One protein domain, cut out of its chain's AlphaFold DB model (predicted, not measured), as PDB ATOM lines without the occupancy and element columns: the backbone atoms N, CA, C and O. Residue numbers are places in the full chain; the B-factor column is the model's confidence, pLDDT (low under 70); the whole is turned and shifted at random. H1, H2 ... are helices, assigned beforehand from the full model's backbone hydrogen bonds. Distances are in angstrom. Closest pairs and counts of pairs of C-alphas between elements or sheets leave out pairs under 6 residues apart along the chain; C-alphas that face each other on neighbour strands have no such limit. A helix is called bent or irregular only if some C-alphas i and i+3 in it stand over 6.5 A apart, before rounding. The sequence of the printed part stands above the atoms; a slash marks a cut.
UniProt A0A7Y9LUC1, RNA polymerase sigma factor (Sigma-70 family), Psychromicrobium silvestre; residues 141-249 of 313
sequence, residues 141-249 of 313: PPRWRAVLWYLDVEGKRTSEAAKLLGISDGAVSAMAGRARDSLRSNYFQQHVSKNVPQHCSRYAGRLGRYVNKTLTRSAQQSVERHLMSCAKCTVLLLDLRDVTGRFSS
ATOM      1  N   PRO A 141      99.059 -16.824 -32.949       84.56
ATOM      2  CA  PRO A 141      99.388 -17.579 -34.150       84.56
ATOM      3  C   PRO A 141      99.180 -16.738 -35.425       84.56
ATOM      4  O   PRO A 141      98.178 -16.020 -35.515       84.56
ATOM      5  N   PRO A 142     100.052 -16.842 -36.450       80.00
ATOM      6  CA  PRO A 142      99.983 -15.996 -37.648       80.00
ATOM      7  C   PRO A 142      98.613 -16.001 -38.337       80.00
ATOM      8  O   PRO A 142      98.098 -14.954 -38.721       80.00
ATOM      9  N   ARG A 143      97.971 -17.174 -38.417       81.31
ATOM     10  CA  ARG A 143      96.624 -17.316 -38.990       81.31
ATOM     11  C   ARG A 143      95.552 -16.561 -38.201       81.31
ATOM     12  O   ARG A 143      94.620 -16.035 -38.793       81.31
ATOM     13  N   TRP A 144      95.682 -16.493 -36.878       86.12
ATOM     14  CA  TRP A 144      94.735 -15.786 -36.015       86.12
ATOM     15  C   TRP A 144      94.916 -14.273 -36.131       86.12
ATOM     16  O   TRP A 144      93.923 -13.560 -36.224       86.12
ATOM     17  N   ARG A 145      96.167 -13.796 -36.220       83.88
ATOM     18  CA  ARG A 145      96.454 -12.385 -36.526       83.88
ATOM     19  C   ARG A 145      95.851 -11.956 -37.851       83.88
ATOM     20  O   ARG A 145      95.202 -10.923 -37.889       83.88
ATOM     21  N   ALA A 146      96.028 -12.750 -38.908       72.69
ATOM     22  CA  ALA A 146      95.503 -12.421 -40.230       72.69
ATOM     23  C   ALA A 146      93.969 -12.287 -40.225       72.69
ATOM     24  O   ALA A 146      93.431 -11.342 -40.792       72.69
ATOM     25  N   VAL A 147      93.263 -13.185 -39.525       79.12
ATOM     26  CA  VAL A 147      91.804 -13.081 -39.352       79.12
ATOM     27  C   VAL A 147      91.413 -11.797 -38.618       79.12
ATOM     28  O   VAL A 147      90.531 -11.085 -39.088       79.12
ATOM     29  N   LEU A 148      92.059 -11.479 -37.492       75.25
ATOM     30  CA  LEU A 148      91.747 -10.256 -36.744       75.25
ATOM     31  C   LEU A 148      92.117  -8.989 -37.518       75.25
ATOM     32  O   LEU A 148      91.398  -8.006 -37.435       75.25
ATOM     33  N   TRP A 149      93.196  -9.015 -38.298       72.69
ATOM     34  CA  TRP A 149      93.598  -7.895 -39.141       72.69
ATOM     35  C   TRP A 149      92.508  -7.555 -40.159       72.69
ATOM     36  O   TRP A 149      92.016  -6.432 -40.189       72.69
ATOM     37  N   TYR A 150      92.042  -8.540 -40.929       60.44
ATOM     38  CA  TYR A 150      91.012  -8.285 -41.934       60.44
ATOM     39  C   TYR A 150      89.675  -7.839 -41.334       60.44
ATOM     40  O   TYR A 150      89.018  -6.982 -41.914       60.44
ATOM     41  N   LEU A 151      89.267  -8.399 -40.193       62.06
ATOM     42  CA  LEU A 151      87.967  -8.087 -39.592       62.06
ATOM     43  C   LEU A 151      87.988  -6.810 -38.750       62.06
ATOM     44  O   LEU A 151      87.114  -5.964 -38.903       62.06
ATOM     45  N   ASP A 152      88.966  -6.684 -37.855       66.69
ATOM     46  CA  ASP A 152      88.956  -5.673 -36.797       66.69
ATOM     47  C   ASP A 152      89.813  -4.445 -37.164       66.69
ATOM     48  O   ASP A 152      89.553  -3.361 -36.649       66.69
ATOM     49  N   VAL A 153      90.804  -4.587 -38.060       61.59
ATOM     50  CA  VAL A 153      91.646  -3.464 -38.532       61.59
ATOM     51  C   VAL A 153      91.161  -2.940 -39.883       61.59
ATOM     52  O   VAL A 153      90.941  -1.745 -40.035       61.59
ATOM     53  N   GLU A 154      90.958  -3.825 -40.858       52.44
ATOM     54  CA  GLU A 154      90.502  -3.438 -42.202       52.44
ATOM     55  C   GLU A 154      88.971  -3.385 -42.340       52.44
ATOM     56  O   GLU A 154      88.467  -2.978 -43.386       52.44
ATOM     57  N   GLY A 155      88.218  -3.805 -41.315       54.31
ATOM     58  CA  GLY A 155      86.753  -3.719 -41.294       54.31
ATOM     59  C   GLY A 155      86.038  -4.606 -42.320       54.31
ATOM     60  O   GLY A 155      84.883  -4.345 -42.658       54.31
ATOM     61  N   LYS A 156      86.703  -5.636 -42.859       57.31
ATOM     62  CA  LYS A 156      86.118  -6.517 -43.879       57.31
ATOM     63  C   LYS A 156      85.040  -7.413 -43.298       57.31
ATOM     64  O   LYS A 156      85.075  -7.824 -42.138       57.31
ATOM     65  N   ARG A 157      84.112  -7.818 -44.164       66.19
ATOM     66  CA  ARG A 157      83.106  -8.828 -43.811       66.19
ATOM     67  C   ARG A 157      83.746 -10.212 -43.709       66.19
ATOM     68  O   ARG A 157      84.732 -10.511 -44.383       66.19
ATOM     69  N   THR A 158      83.147 -11.095 -42.914       66.00
ATOM     70  CA  THR A 158      83.625 -12.478 -42.727       66.00
ATOM     71  C   THR A 158      83.767 -13.240 -44.042       66.00
ATOM     72  O   THR A 158      84.757 -13.945 -44.222       66.00
ATOM     73  N   SER A 159      82.841 -13.037 -44.979       71.38
ATOM     74  CA  SER A 159      82.861 -13.640 -46.317       71.38
ATOM     75  C   SER A 159      83.963 -13.090 -47.233       71.38
ATOM     76  O   SER A 159      84.471 -13.795 -48.102       71.38
ATOM     77  N   GLU A 160      84.378 -11.837 -47.047       61.31
ATOM     78  CA  GLU A 160      85.495 -11.235 -47.786       61.31
ATOM     79  C   GLU A 160      86.833 -11.711 -47.222       61.31
ATOM     80  O   GLU A 160      87.714 -12.121 -47.976       61.31
ATOM     81  N   ALA A 161      86.959 -11.741 -45.893       70.00
ATOM     82  CA  ALA A 161      88.122 -12.298 -45.214       70.00
ATOM     83  C   ALA A 161      88.304 -13.792 -45.538       70.00
ATOM     84  O   ALA A 161      89.426 -14.241 -45.754       70.00
ATOM     85  N   ALA A 162      87.214 -14.556 -45.637       74.25
ATOM     86  CA  ALA A 162      87.223 -15.965 -46.032       74.25
ATOM     87  C   ALA A 162      87.852 -16.181 -47.414       74.25
ATOM     88  O   ALA A 162      88.746 -17.017 -47.561       74.25
ATOM     89  N   LYS A 163      87.455 -15.368 -48.401       83.06
ATOM     90  CA  LYS A 163      88.025 -15.395 -49.757       83.06
ATOM     91  C   LYS A 163      89.515 -15.064 -49.756       83.06
ATOM     92  O   LYS A 163      90.289 -15.781 -50.380       83.06
ATOM     93  N   LEU A 164      89.919 -14.022 -49.028       74.62
ATOM     94  CA  LEU A 164      91.322 -13.599 -48.932       74.62
ATOM     95  C   LEU A 164      92.206 -14.635 -48.226       74.62
ATOM     96  O   LEU A 164      93.377 -14.786 -48.559       74.62
ATOM     97  N   LEU A 165      91.648 -15.356 -47.252       78.69
ATOM     98  CA  LEU A 165      92.364 -16.353 -46.457       78.69
ATOM     99  C   LEU A 165      92.269 -17.778 -47.024       78.69
ATOM    100  O   LEU A 165      92.915 -18.681 -46.490       78.69
ATOM    101  N   GLY A 166      91.465 -17.998 -48.070       85.56
ATOM    102  CA  GLY A 166      91.257 -19.312 -48.683       85.56
ATOM    103  C   GLY A 166      90.602 -20.335 -47.746       85.56
ATOM    104  O   GLY A 166      90.921 -21.521 -47.809       85.56
ATOM    105  N   ILE A 167      89.723 -19.891 -46.843       86.94
ATOM    106  CA  ILE A 167      89.006 -20.745 -45.877       86.94
ATOM    107  C   ILE A 167      87.509 -20.417 -45.873       86.94
ATOM    108  O   ILE A 167      87.094 -19.419 -46.443       86.94
ATOM    109  N   SER A 168      86.679 -21.247 -45.236       84.31
ATOM    110  CA  SER A 168      85.230 -21.004 -45.169       84.31
ATOM    111  C   SER A 168      84.851 -19.904 -44.171       84.31
ATOM    112  O   SER A 168      85.504 -19.733 -43.141       84.31
ATOM    113  N   ASP A 169      83.729 -19.225 -44.410       76.38
ATOM    114  CA  ASP A 169      83.169 -18.183 -43.532       76.38
ATOM    115  C   ASP A 169      82.972 -18.675 -42.087       76.38
ATOM    116  O   ASP A 169      83.274 -17.976 -41.114       76.38
ATOM    117  N   GLY A 170      82.514 -19.922 -41.936       70.12
ATOM    118  CA  GLY A 170      82.375 -20.572 -40.632       70.12
ATOM    119  C   GLY A 170      83.724 -20.784 -39.938       70.12
ATOM    120  O   GLY A 170      83.841 -20.567 -38.730       70.12
ATOM    121  N   ALA A 171      84.767 -21.142 -40.696       75.56
ATOM    122  CA  ALA A 171      86.122 -21.264 -40.170       75.56
ATOM    123  C   ALA A 171      86.703 -19.901 -39.761       75.56
ATOM    124  O   ALA A 171      87.321 -19.826 -38.698       75.56
ATOM    125  N   VAL A 172      86.460 -18.832 -40.531       73.94
ATOM    126  CA  VAL A 172      86.840 -17.451 -40.170       73.94
ATOM    127  C   VAL A 172      86.169 -17.035 -38.867       73.94
ATOM    128  O   VAL A 172      86.847 -16.594 -37.945       73.94
ATOM    129  N   SER A 173      84.858 -17.243 -38.751       71.12
ATOM    130  CA  SER A 173      84.073 -16.844 -37.577       71.12
ATOM    131  C   SER A 173      84.528 -17.581 -36.313       71.12
ATOM    132  O   SER A 173      84.786 -16.969 -35.274       71.12
ATOM    133  N   ALA A 174      84.719 -18.901 -36.412       76.38
ATOM    134  CA  ALA A 174      85.236 -19.713 -35.313       76.38
ATOM    135  C   ALA A 174      86.686 -19.344 -34.946       76.38
ATOM    136  O   ALA A 174      87.060 -19.377 -33.772       76.38
ATOM    137  N   MET A 175      87.516 -19.002 -35.936       79.81
ATOM    138  CA  MET A 175      88.897 -18.579 -35.710       79.81
ATOM    139  C   MET A 175      88.965 -17.192 -35.069       79.81
ATOM    140  O   MET A 175      89.746 -17.023 -34.141       79.81
ATOM    141  N   ALA A 176      88.117 -16.249 -35.484       74.81
ATOM    142  CA  ALA A 176      88.024 -14.912 -34.906       74.81
ATOM    143  C   ALA A 176      87.636 -14.967 -33.423       74.81
ATOM    144  O   ALA A 176      88.278 -14.320 -32.600       74.81
ATOM    145  N   GLY A 177      86.651 -15.799 -33.058       70.25
ATOM    146  CA  GLY A 177      86.275 -16.008 -31.654       70.25
ATOM    147  C   GLY A 177      87.461 -16.470 -30.799       70.25
ATOM    148  O   GLY A 177      87.824 -15.812 -29.824       70.25
ATOM    149  N   ARG A 178      88.146 -17.539 -31.231       78.38
ATOM    150  CA  ARG A 178      89.337 -18.055 -30.531       78.38
ATOM    151  C   ARG A 178      90.490 -17.051 -30.502       78.38
ATOM    152  O   ARG A 178      91.184 -16.945 -29.494       78.38
ATOM    153  N   ALA A 179      90.690 -16.310 -31.587       78.38
ATOM    154  CA  ALA A 179      91.737 -15.304 -31.693       78.38
ATOM    155  C   ALA A 179      91.511 -14.148 -30.708       78.38
ATOM    156  O   ALA A 179      92.451 -13.764 -30.015       78.38
ATOM    157  N   ARG A 180      90.273 -13.651 -30.567       79.19
ATOM    158  CA  ARG A 180      89.921 -12.606 -29.588       79.19
ATOM    159  C   ARG A 180      90.071 -13.094 -28.147       79.19
ATOM    160  O   ARG A 180      90.609 -12.370 -27.308       79.19
ATOM    161  N   ASP A 181      89.663 -14.329 -27.861       74.12
ATOM    162  CA  ASP A 181      89.849 -14.939 -26.539       74.12
ATOM    163  C   ASP A 181      91.334 -15.090 -26.176       74.12
ATOM    164  O   ASP A 181      91.731 -14.839 -25.032       74.12
ATOM    165  N   SER A 182      92.165 -15.458 -27.151       79.25
ATOM    166  CA  SER A 182      93.612 -15.564 -26.977       79.25
ATOM    167  C   SER A 182      94.284 -14.202 -26.843       79.25
ATOM    168  O   SER A 182      95.167 -14.052 -26.003       79.25
ATOM    169  N   LEU A 183      93.852 -13.201 -27.615       79.81
ATOM    170  CA  LEU A 183      94.381 -11.836 -27.542       79.81
ATOM    171  C   LEU A 183      94.172 -11.266 -26.140       79.81
ATOM    172  O   LEU A 183      95.098 -10.742 -25.529       79.81
ATOM    173  N   ARG A 184      92.970 -11.465 -25.596       72.81
ATOM    174  CA  ARG A 184      92.598 -11.092 -24.230       72.81
ATOM    175  C   ARG A 184      93.462 -11.786 -23.182       72.81
ATOM    176  O   ARG A 184      93.933 -11.136 -22.254       72.81
ATOM    177  N   SER A 185      93.688 -13.093 -23.330       74.44
ATOM    178  CA  SER A 185      94.546 -13.849 -22.410       74.44
ATOM    179  C   SER A 185      95.996 -13.353 -22.444       74.44
ATOM    180  O   SER A 185      96.615 -13.197 -21.391       74.44
ATOM    181  N   ASN A 186      96.525 -13.071 -23.637       76.88
ATOM    182  CA  ASN A 186      97.892 -12.587 -23.823       76.88
ATOM    183  C   ASN A 186      98.068 -11.163 -23.280       76.88
ATOM    184  O   ASN A 186      99.017 -10.906 -22.542       76.88
ATOM    185  N   TYR A 187      97.129 -10.260 -23.580       75.12
ATOM    186  CA  TYR A 187      97.123  -8.888 -23.064       75.12
ATOM    187  C   TYR A 187      97.098  -8.882 -21.537       75.12
ATOM    188  O   TYR A 187      97.902  -8.213 -20.889       75.12
ATOM    189  N   PHE A 188      96.247  -9.725 -20.952       70.94
ATOM    190  CA  PHE A 188      96.157  -9.871 -19.511       70.94
ATOM    191  C   PHE A 188      97.480 -10.324 -18.873       70.94
ATOM    192  O   PHE A 188      97.942  -9.726 -17.899       70.94
ATOM    193  N   GLN A 189      98.107 -11.371 -19.420       69.25
ATOM    194  CA  GLN A 189      99.376 -11.878 -18.894       69.25
ATOM    195  C   GLN A 189     100.497 -10.842 -18.972       69.25
ATOM    196  O   GLN A 189     101.326 -10.784 -18.067       69.25
ATOM    197  N   GLN A 190     100.522 -10.037 -20.033       68.06
ATOM    198  CA  GLN A 190     101.607  -9.096 -20.283       68.06
ATOM    199  C   GLN A 190     101.444  -7.768 -19.535       68.06
ATOM    200  O   GLN A 190     102.451  -7.217 -19.087       68.06
ATOM    201  N   HIS A 191     100.214  -7.271 -19.392       64.56
ATOM    202  CA  HIS A 191      99.938  -5.938 -18.850       64.56
ATOM    203  C   HIS A 191      99.423  -5.970 -17.406       64.56
ATOM    204  O   HIS A 191      99.898  -5.221 -16.555       64.56
ATOM    205  N   VAL A 192      98.492  -6.874 -17.085       62.72
ATOM    206  CA  VAL A 192      97.822  -6.856 -15.777       62.72
ATOM    207  C   VAL A 192      98.625  -7.593 -14.711       62.72
ATOM    208  O   VAL A 192      98.773  -7.088 -13.605       62.72
ATOM    209  N   SER A 193      99.215  -8.751 -15.025       62.53
ATOM    210  CA  SER A 193      99.980  -9.529 -14.033       62.53
ATOM    211  C   SER A 193     101.175  -8.777 -13.429       62.53
ATOM    212  O   SER A 193     101.623  -9.143 -12.346       62.53
ATOM    213  N   LYS A 194     101.692  -7.737 -14.102       61.47
ATOM    214  CA  LYS A 194     102.833  -6.935 -13.629       61.47
ATOM    215  C   LYS A 194     102.452  -5.829 -12.639       61.47
ATOM    216  O   LYS A 194     103.274  -5.473 -11.808       61.47
ATOM    217  N   ASN A 195     101.213  -5.335 -12.689       60.53
ATOM    218  CA  ASN A 195     100.755  -4.164 -11.927       60.53
ATOM    219  C   ASN A 195      99.872  -4.529 -10.719       60.53
ATOM    220  O   ASN A 195      99.151  -3.694 -10.172       60.53
ATOM    221  N   VAL A 196      99.894  -5.796 -10.303       66.00
ATOM    222  CA  VAL A 196      99.019  -6.326  -9.254       66.00
ATOM    223  C   VAL A 196      99.818  -6.604  -7.974       66.00
ATOM    224  O   VAL A 196     100.880  -7.222  -8.048       66.00
ATOM    225  N   PRO A 197      99.306  -6.227  -6.782       66.62
ATOM    226  CA  PRO A 197      99.932  -6.582  -5.511       66.62
ATOM    227  C   PRO A 197     100.154  -8.092  -5.360       66.62
ATOM    228  O   PRO A 197      99.337  -8.902  -5.798       66.62
ATOM    229  N   GLN A 198     101.216  -8.485  -4.657       72.19
ATOM    230  CA  GLN A 198     101.638  -9.886  -4.537       72.19
ATOM    231  C   GLN A 198     100.517 -10.823  -4.038       72.19
ATOM    232  O   GLN A 198     100.367 -11.932  -4.554       72.19
ATOM    233  N   HIS A 199      99.656 -10.345  -3.129       75.12
ATOM    234  CA  HIS A 199      98.498 -11.078  -2.594       75.12
ATOM    235  C   HIS A 199      97.383 -11.352  -3.627       75.12
ATOM    236  O   HIS A 199      96.592 -12.278  -3.461       75.12
ATOM    237  N   CYS A 200      97.331 -10.585  -4.716       80.50
ATOM    238  CA  CYS A 200      96.358 -10.728  -5.799       80.50
ATOM    239  C   CYS A 200      96.912 -11.505  -7.006       80.50
ATOM    240  O   CYS A 200      96.126 -11.971  -7.829       80.50
ATOM    241  N   SER A 201      98.233 -11.694  -7.107       77.31
ATOM    242  CA  SER A 201      98.916 -12.319  -8.257       77.31
ATOM    243  C   SER A 201      98.309 -13.667  -8.687       77.31
ATOM    244  O   SER A 201      98.057 -13.905  -9.872       77.31
ATOM    245  N   ARG A 202      97.976 -14.526  -7.710       80.31
ATOM    246  CA  ARG A 202      97.366 -15.850  -7.923       80.31
ATOM    247  C   ARG A 202      95.987 -15.779  -8.588       80.31
ATOM    248  O   ARG A 202      95.625 -16.686  -9.340       80.31
ATOM    249  N   TYR A 203      95.211 -14.742  -8.282       83.81
ATOM    250  CA  TYR A 203      93.857 -14.545  -8.800       83.81
ATOM    251  C   TYR A 203      93.874 -13.757 -10.097       83.81
ATOM    252  O   TYR A 203      93.184 -14.151 -11.036       83.81
ATOM    253  N   ALA A 204      94.722 -12.727 -10.168       75.38
ATOM    254  CA  ALA A 204      94.969 -11.954 -11.369       75.38
ATOM    255  C   ALA A 204      95.255 -12.896 -12.536       75.38
ATOM    256  O   ALA A 204      94.438 -12.947 -13.442       75.38
ATOM    257  N   GLY A 205      96.260 -13.777 -12.456       73.88
ATOM    258  CA  GLY A 205      96.591 -14.737 -13.526       73.88
ATOM    259  C   GLY A 205      95.431 -15.610 -14.053       73.88
ATOM    260  O   GLY A 205      95.543 -16.209 -15.122       73.88
ATOM    261  N   ARG A 206      94.305 -15.692 -13.332       84.06
ATOM    262  CA  ARG A 206      93.103 -16.454 -13.704       84.06
ATOM    263  C   ARG A 206      91.979 -15.592 -14.288       84.06
ATOM    264  O   ARG A 206      91.073 -16.164 -14.889       84.06
ATOM    265  N   LEU A 207      92.028 -14.262 -14.166       80.81
ATOM    266  CA  LEU A 207      90.961 -13.354 -14.612       80.81
ATOM    267  C   LEU A 207      90.696 -13.450 -16.121       80.81
ATOM    268  O   LEU A 207      89.539 -13.509 -16.527       80.81
ATOM    269  N   GLY A 208      91.733 -13.576 -16.956       76.31
ATOM    270  CA  GLY A 208      91.547 -13.775 -18.401       76.31
ATOM    271  C   GLY A 208      90.751 -15.048 -18.729       76.31
ATOM    272  O   GLY A 208      89.793 -15.024 -19.499       76.31
ATOM    273  N   ARG A 209      91.077 -16.166 -18.067       78.81
ATOM    274  CA  ARG A 209      90.347 -17.437 -18.221       78.81
ATOM    275  C   ARG A 209      88.943 -17.389 -17.620       78.81
ATOM    276  O   ARG A 209      88.048 -18.059 -18.137       78.81
ATOM    277  N   TYR A 210      88.760 -16.614 -16.551       83.31
ATOM    278  CA  TYR A 210      87.466 -16.357 -15.921       83.31
ATOM    279  C   TYR A 210      86.520 -15.625 -16.883       83.31
ATOM    280  O   TYR A 210      85.413 -16.103 -17.112       83.31
ATOM    281  N   VAL A 211      86.980 -14.545 -17.529       81.00
ATOM    282  CA  VAL A 211      86.204 -13.813 -18.554       81.00
ATOM    283  C   VAL A 211      85.834 -14.724 -19.730       81.00
ATOM    284  O   VAL A 211      84.701 -14.686 -20.201       81.00
ATOM    285  N   ASN A 212      86.747 -15.609 -20.142       73.69
ATOM    286  CA  ASN A 212      86.524 -16.555 -21.247       73.69
ATOM    287  C   ASN A 212      85.683 -17.777 -20.858       73.69
ATOM    288  O   ASN A 212      85.466 -18.647 -21.695       73.69
ATOM    289  N   LYS A 213      85.256 -17.903 -19.593       79.31
ATOM    290  CA  LYS A 213      84.535 -19.082 -19.075       79.31
ATOM    291  C   LYS A 213      85.290 -20.409 -19.291       79.31
ATOM    292  O   LYS A 213      84.684 -21.452 -19.502       79.31
ATOM    293  N   THR A 214      86.624 -20.380 -19.211       78.94
ATOM    294  CA  THR A 214      87.512 -21.551 -19.421       78.94
ATOM    295  C   THR A 214      88.136 -22.090 -18.126       78.94
ATOM    296  O   THR A 214      89.078 -22.895 -18.153       78.94
ATOM    297  N   LEU A 215      87.673 -21.613 -16.967       85.06
ATOM    298  CA  LEU A 215      88.096 -22.109 -15.657       85.06
ATOM    299  C   LEU A 215      87.260 -23.316 -15.221       85.06
ATOM    300  O   LEU A 215      86.091 -23.446 -15.570       85.06
ATOM    301  N   THR A 216      87.858 -24.184 -14.404       90.81
ATOM    302  CA  THR A 216      87.113 -25.229 -13.692       90.81
ATOM    303  C   THR A 216      86.193 -24.596 -12.644       90.81
ATOM    304  O   THR A 216      86.509 -23.528 -12.116       90.81
ATOM    305  N   ARG A 217      85.087 -25.265 -12.278       90.31
ATOM    306  CA  ARG A 217      84.133 -24.762 -11.261       90.31
ATOM    307  C   ARG A 217      84.815 -24.326  -9.958       90.31
ATOM    308  O   ARG A 217      84.529 -23.251  -9.443       90.31
ATOM    309  N   SER A 218      85.751 -25.133  -9.459       90.38
ATOM    310  CA  SER A 218      86.498 -24.829  -8.231       90.38
ATOM    311  C   SER A 218      87.393 -23.588  -8.383       90.38
ATOM    312  O   SER A 218      87.404 -22.702  -7.526       90.38
ATOM    313  N   ALA A 219      88.098 -23.459  -9.514       86.88
ATOM    314  CA  ALA A 219      88.921 -22.282  -9.785       86.88
ATOM    315  C   ALA A 219      88.076 -21.013  -9.969       86.88
ATOM    316  O   ALA A 219      88.493 -19.945  -9.523       86.88
ATOM    317  N   GLN A 220      86.898 -21.137 -10.583       90.81
ATOM    318  CA  GLN A 220      85.944 -20.048 -10.761       90.81
ATOM    319  C   GLN A 220      85.447 -19.514  -9.411       90.81
ATOM    320  O   GLN A 220      85.608 -18.328  -9.137       90.81
ATOM    321  N   GLN A 221      84.955 -20.390  -8.528       91.94
ATOM    322  CA  GLN A 221      84.495 -20.003  -7.188       91.94
ATOM    323  C   GLN A 221      85.599 -19.332  -6.362       91.94
ATOM    324  O   GLN A 221      85.352 -18.394  -5.606       91.94
ATOM    325  N   SER A 222      86.844 -19.793  -6.511       90.56
ATOM    326  CA  SER A 222      87.988 -19.181  -5.841       90.56
ATOM    327  C   SER A 222      88.267 -17.751  -6.320       90.56
ATOM    328  O   SER A 222      88.715 -16.941  -5.511       90.56
ATOM    329  N   VAL A 223      88.048 -17.452  -7.604       89.81
ATOM    330  CA  VAL A 223      88.184 -16.096  -8.162       89.81
ATOM    331  C   VAL A 223      87.018 -15.222  -7.706       89.81
ATOM    332  O   VAL A 223      87.252 -14.124  -7.216       89.81
ATOM    333  N   GLU A 224      85.786 -15.726  -7.768       89.19
ATOM    334  CA  GLU A 224      84.584 -15.008  -7.314       89.19
ATOM    335  C   GLU A 224      84.688 -14.587  -5.846       89.19
ATOM    336  O   GLU A 224      84.449 -13.428  -5.518       89.19
ATOM    337  N   ARG A 225      85.155 -15.487  -4.971       90.81
ATOM    338  CA  ARG A 225      85.379 -15.171  -3.554       90.81
ATOM    339  C   ARG A 225      86.385 -14.040  -3.344       90.81
ATOM    340  O   ARG A 225      86.204 -13.233  -2.443       90.81
ATOM    341  N   HIS A 226      87.429 -13.979  -4.168       89.06
ATOM    342  CA  HIS A 226      88.420 -12.909  -4.101       89.06
ATOM    343  C   HIS A 226      87.875 -11.579  -4.637       89.06
ATOM    344  O   HIS A 226      88.153 -10.527  -4.071       89.06
ATOM    345  N   LEU A 227      87.072 -11.612  -5.704       86.88
ATOM    346  CA  LEU A 227      86.454 -10.414  -6.283       86.88
ATOM    347  C   LEU A 227      85.480  -9.728  -5.316       86.88
ATOM    348  O   LEU A 227      85.369  -8.506  -5.333       86.88
ATOM    349  N   MET A 228      84.830 -10.489  -4.430       83.19
ATOM    350  CA  MET A 228      83.977  -9.921  -3.379       83.19
ATOM    351  C   MET A 228      84.748  -9.083  -2.348       83.19
ATOM    352  O   MET A 228      84.159  -8.197  -1.740       83.19
ATOM    353  N   SER A 229      86.045  -9.342  -2.139       79.19
ATOM    354  CA  SER A 229      86.858  -8.652  -1.127       79.19
ATOM    355  C   SER A 229      87.966  -7.764  -1.698       79.19
ATOM    356  O   SER A 229      88.581  -7.003  -0.954       79.19
ATOM    357  N   CYS A 230      88.232  -7.818  -3.007       79.12
ATOM    358  CA  CYS A 230      89.322  -7.079  -3.638       79.12
ATOM    359  C   CYS A 230      88.829  -6.097  -4.709       79.12
ATOM    360  O   CYS A 230      88.630  -6.460  -5.870       79.12
ATOM    361  N   ALA A 231      88.749  -4.813  -4.344       75.69
ATOM    362  CA  ALA A 231      88.373  -3.738  -5.265       75.69
ATOM    363  C   ALA A 231      89.319  -3.620  -6.478       75.69
ATOM    364  O   ALA A 231      88.855  -3.405  -7.595       75.69
ATOM    365  N   LYS A 232      90.634  -3.826  -6.297       72.31
ATOM    366  CA  LYS A 232      91.623  -3.753  -7.393       72.31
ATOM    367  C   LYS A 232      91.376  -4.815  -8.468       72.31
ATOM    368  O   LYS A 232      91.331  -4.488  -9.648       72.31
ATOM    369  N   CYS A 233      91.169  -6.074  -8.077       77.75
ATOM    370  CA  CYS A 233      90.873  -7.150  -9.028       77.75
ATOM    371  C   CYS A 233      89.503  -6.981  -9.696       77.75
ATOM    372  O   CYS A 233      89.341  -7.378 -10.848       77.75
ATOM    373  N   THR A 234      88.541  -6.364  -9.007       77.81
ATOM    374  CA  THR A 234      87.237  -6.019  -9.584       77.81
ATOM    375  C   THR A 234      87.360  -4.937 -10.652       77.81
ATOM    376  O   THR A 234      86.809  -5.107 -11.735       77.81
ATOM    377  N   VAL A 235      88.140  -3.879 -10.408       71.06
ATOM    378  CA  VAL A 235      88.446  -2.859 -11.429       71.06
ATOM    379  C   VAL A 235      89.163  -3.485 -12.625       71.06
ATOM    380  O   VAL A 235      88.713  -3.323 -13.753       71.06
ATOM    381  N   LEU A 236      90.183  -4.314 -12.392       72.88
ATOM    382  CA  LEU A 236      90.893  -5.016 -13.468       72.88
ATOM    383  C   LEU A 236      89.985  -5.940 -14.290       72.88
ATOM    384  O   LEU A 236      90.175  -6.088 -15.496       72.88
ATOM    385  N   LEU A 237      88.997  -6.577 -13.657       76.75
ATOM    386  CA  LEU A 237      87.995  -7.382 -14.353       76.75
ATOM    387  C   LEU A 237      87.079  -6.520 -15.238       76.75
ATOM    388  O   LEU A 237      86.650  -6.986 -16.295       76.75
ATOM    389  N   LEU A 238      86.766  -5.296 -14.814       72.00
ATOM    390  CA  LEU A 238      85.986  -4.342 -15.603       72.00
ATOM    391  C   LEU A 238      86.794  -3.827 -16.799       72.00
ATOM    392  O   LEU A 238      86.282  -3.881 -17.914       72.00
ATOM    393  N   ASP A 239      88.064  -3.465 -16.604       67.50
ATOM    394  CA  ASP A 239      88.963  -3.045 -17.691       67.50
ATOM    395  C   ASP A 239      89.121  -4.159 -18.738       67.50
ATOM    396  O   ASP A 239      88.993  -3.941 -19.946       67.50
ATOM    397  N   LEU A 240      89.296  -5.398 -18.269       67.62
ATOM    398  CA  LEU A 240      89.272  -6.595 -19.108       67.62
ATOM    399  C   LEU A 240      87.980  -6.701 -19.915       67.62
ATOM    400  O   LEU A 240      88.038  -6.996 -21.103       67.62
ATOM    401  N   ARG A 241      86.815  -6.490 -19.297       64.69
ATOM    402  CA  ARG A 241      85.527  -6.553 -20.002       64.69
ATOM    403  C   ARG A 241      85.386  -5.430 -21.032       64.69
ATOM    404  O   ARG A 241      84.861  -5.681 -22.116       64.69
ATOM    405  N   ASP A 242      85.921  -4.247 -20.764       58.47
ATOM    406  CA  ASP A 242      85.846  -3.102 -21.673       58.47
ATOM    407  C   ASP A 242      86.736  -3.279 -22.912       58.47
ATOM    408  O   ASP A 242      86.272  -3.056 -24.036       58.47
ATOM    409  N   VAL A 243      87.963  -3.795 -22.756       57.38
ATOM    410  CA  VAL A 243      88.806  -4.209 -23.897       57.38
ATOM    411  C   VAL A 243      88.059  -5.237 -24.750       57.38
ATOM    412  O   VAL A 243      88.109  -5.211 -25.977       57.38
ATOM    413  N   THR A 244      87.285  -6.115 -24.118       49.28
ATOM    414  CA  THR A 244      86.545  -7.154 -24.837       49.28
ATOM    415  C   THR A 244      85.288  -6.659 -25.517       49.28
ATOM    416  O   THR A 244      84.955  -7.191 -26.570       49.28
ATOM    417  N   GLY A 245      84.646  -5.619 -24.987       50.09
ATOM    418  CA  GLY A 245      83.550  -4.922 -25.656       50.09
ATOM    419  C   GLY A 245      84.011  -4.236 -26.944       50.09
ATOM    420  O   GLY A 245      83.307  -4.312 -27.949       50.09
ATOM    421  N   ARG A 246      85.229  -3.667 -26.954       45.94
ATOM    422  CA  ARG A 246      85.833  -3.042 -28.150       45.94
ATOM    423  C   ARG A 246      86.109  -4.042 -29.281       45.94
ATOM    424  O   ARG A 246      85.999  -3.665 -30.439       45.94
ATOM    425  N   PHE A 247      86.404  -5.303 -28.958       44.91
ATOM    426  CA  PHE A 247      86.631  -6.370 -29.950       44.91
ATOM    427  C   PHE A 247      85.390  -7.241 -30.230       44.91
ATOM    428  O   PHE A 247      85.363  -8.000 -31.196       44.91
ATOM    429  N   SER A 248      84.356  -7.174 -29.386       41.59
ATOM    430  CA  SER A 248      83.118  -7.960 -29.515       41.59
ATOM    431  C   SER A 248      82.025  -7.258 -30.328       41.59
ATOM    432  O   SER A 248      80.968  -7.850 -30.549       41.59
ATOM    433  N   SER A 249      82.254  -6.034 -30.806       38.69
ATOM    434  CA  SER A 249      81.292  -5.263 -31.611       38.69
ATOM    435  C   SER A 249      80.965  -5.892 -32.976       38.69
ATOM    436  O   SER A 249      80.006  -5.473 -33.615       38.69
TER     437      SER A 249
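Overview. This is residues 141 to 249 of the 313 residues of the protein "RNA polymerase sigma factor (Sigma-70 family)" of Psychromicrobium silvestre (UniProt A0A7Y9LUC1). Long helix H3 is the spine of an elongated, all-helix domain: H1 and H2 pack on its first half, H4 and H6 run alongside its second half as a bundle, and H5 crosses H4. The printed part has 109 residues, six named helices and no named strand; it is only just loose, close to compact, radius of gyration of the C-alphas 16.1 A, spans 49 by 26 by 22 A.

Along the chain. H3, residues 169 to 192, 33.4 A, begins at C-alpha (83.169, -18.183, -43.532). H1 is 142 to 153, H2 158 to 165, H4 198 to 211, H5 217 to 227. H6, 231 to 248, 25.2 A, ends at (83.118, -7.960, -29.515).

Arrangement. Hub H3, with 184 to 192 alone, touches H4, a hairpin at a shallow 9 degrees; closest C-alphas, Ser 185 and Gly 208, 5.0 A. Every O i to N i+4 pair is within hydrogen-bond range in H1, H2, H3, H5 and H6; in irregular H4, C-alphas 199 and 202 7.2 A apart, 5 of 10.

Size, cuts and confidence. The printed part has no cut; its links are tight. Residues 150 to 158, 160, 189 to 197 and 239 to 249 are under pLDDT 70.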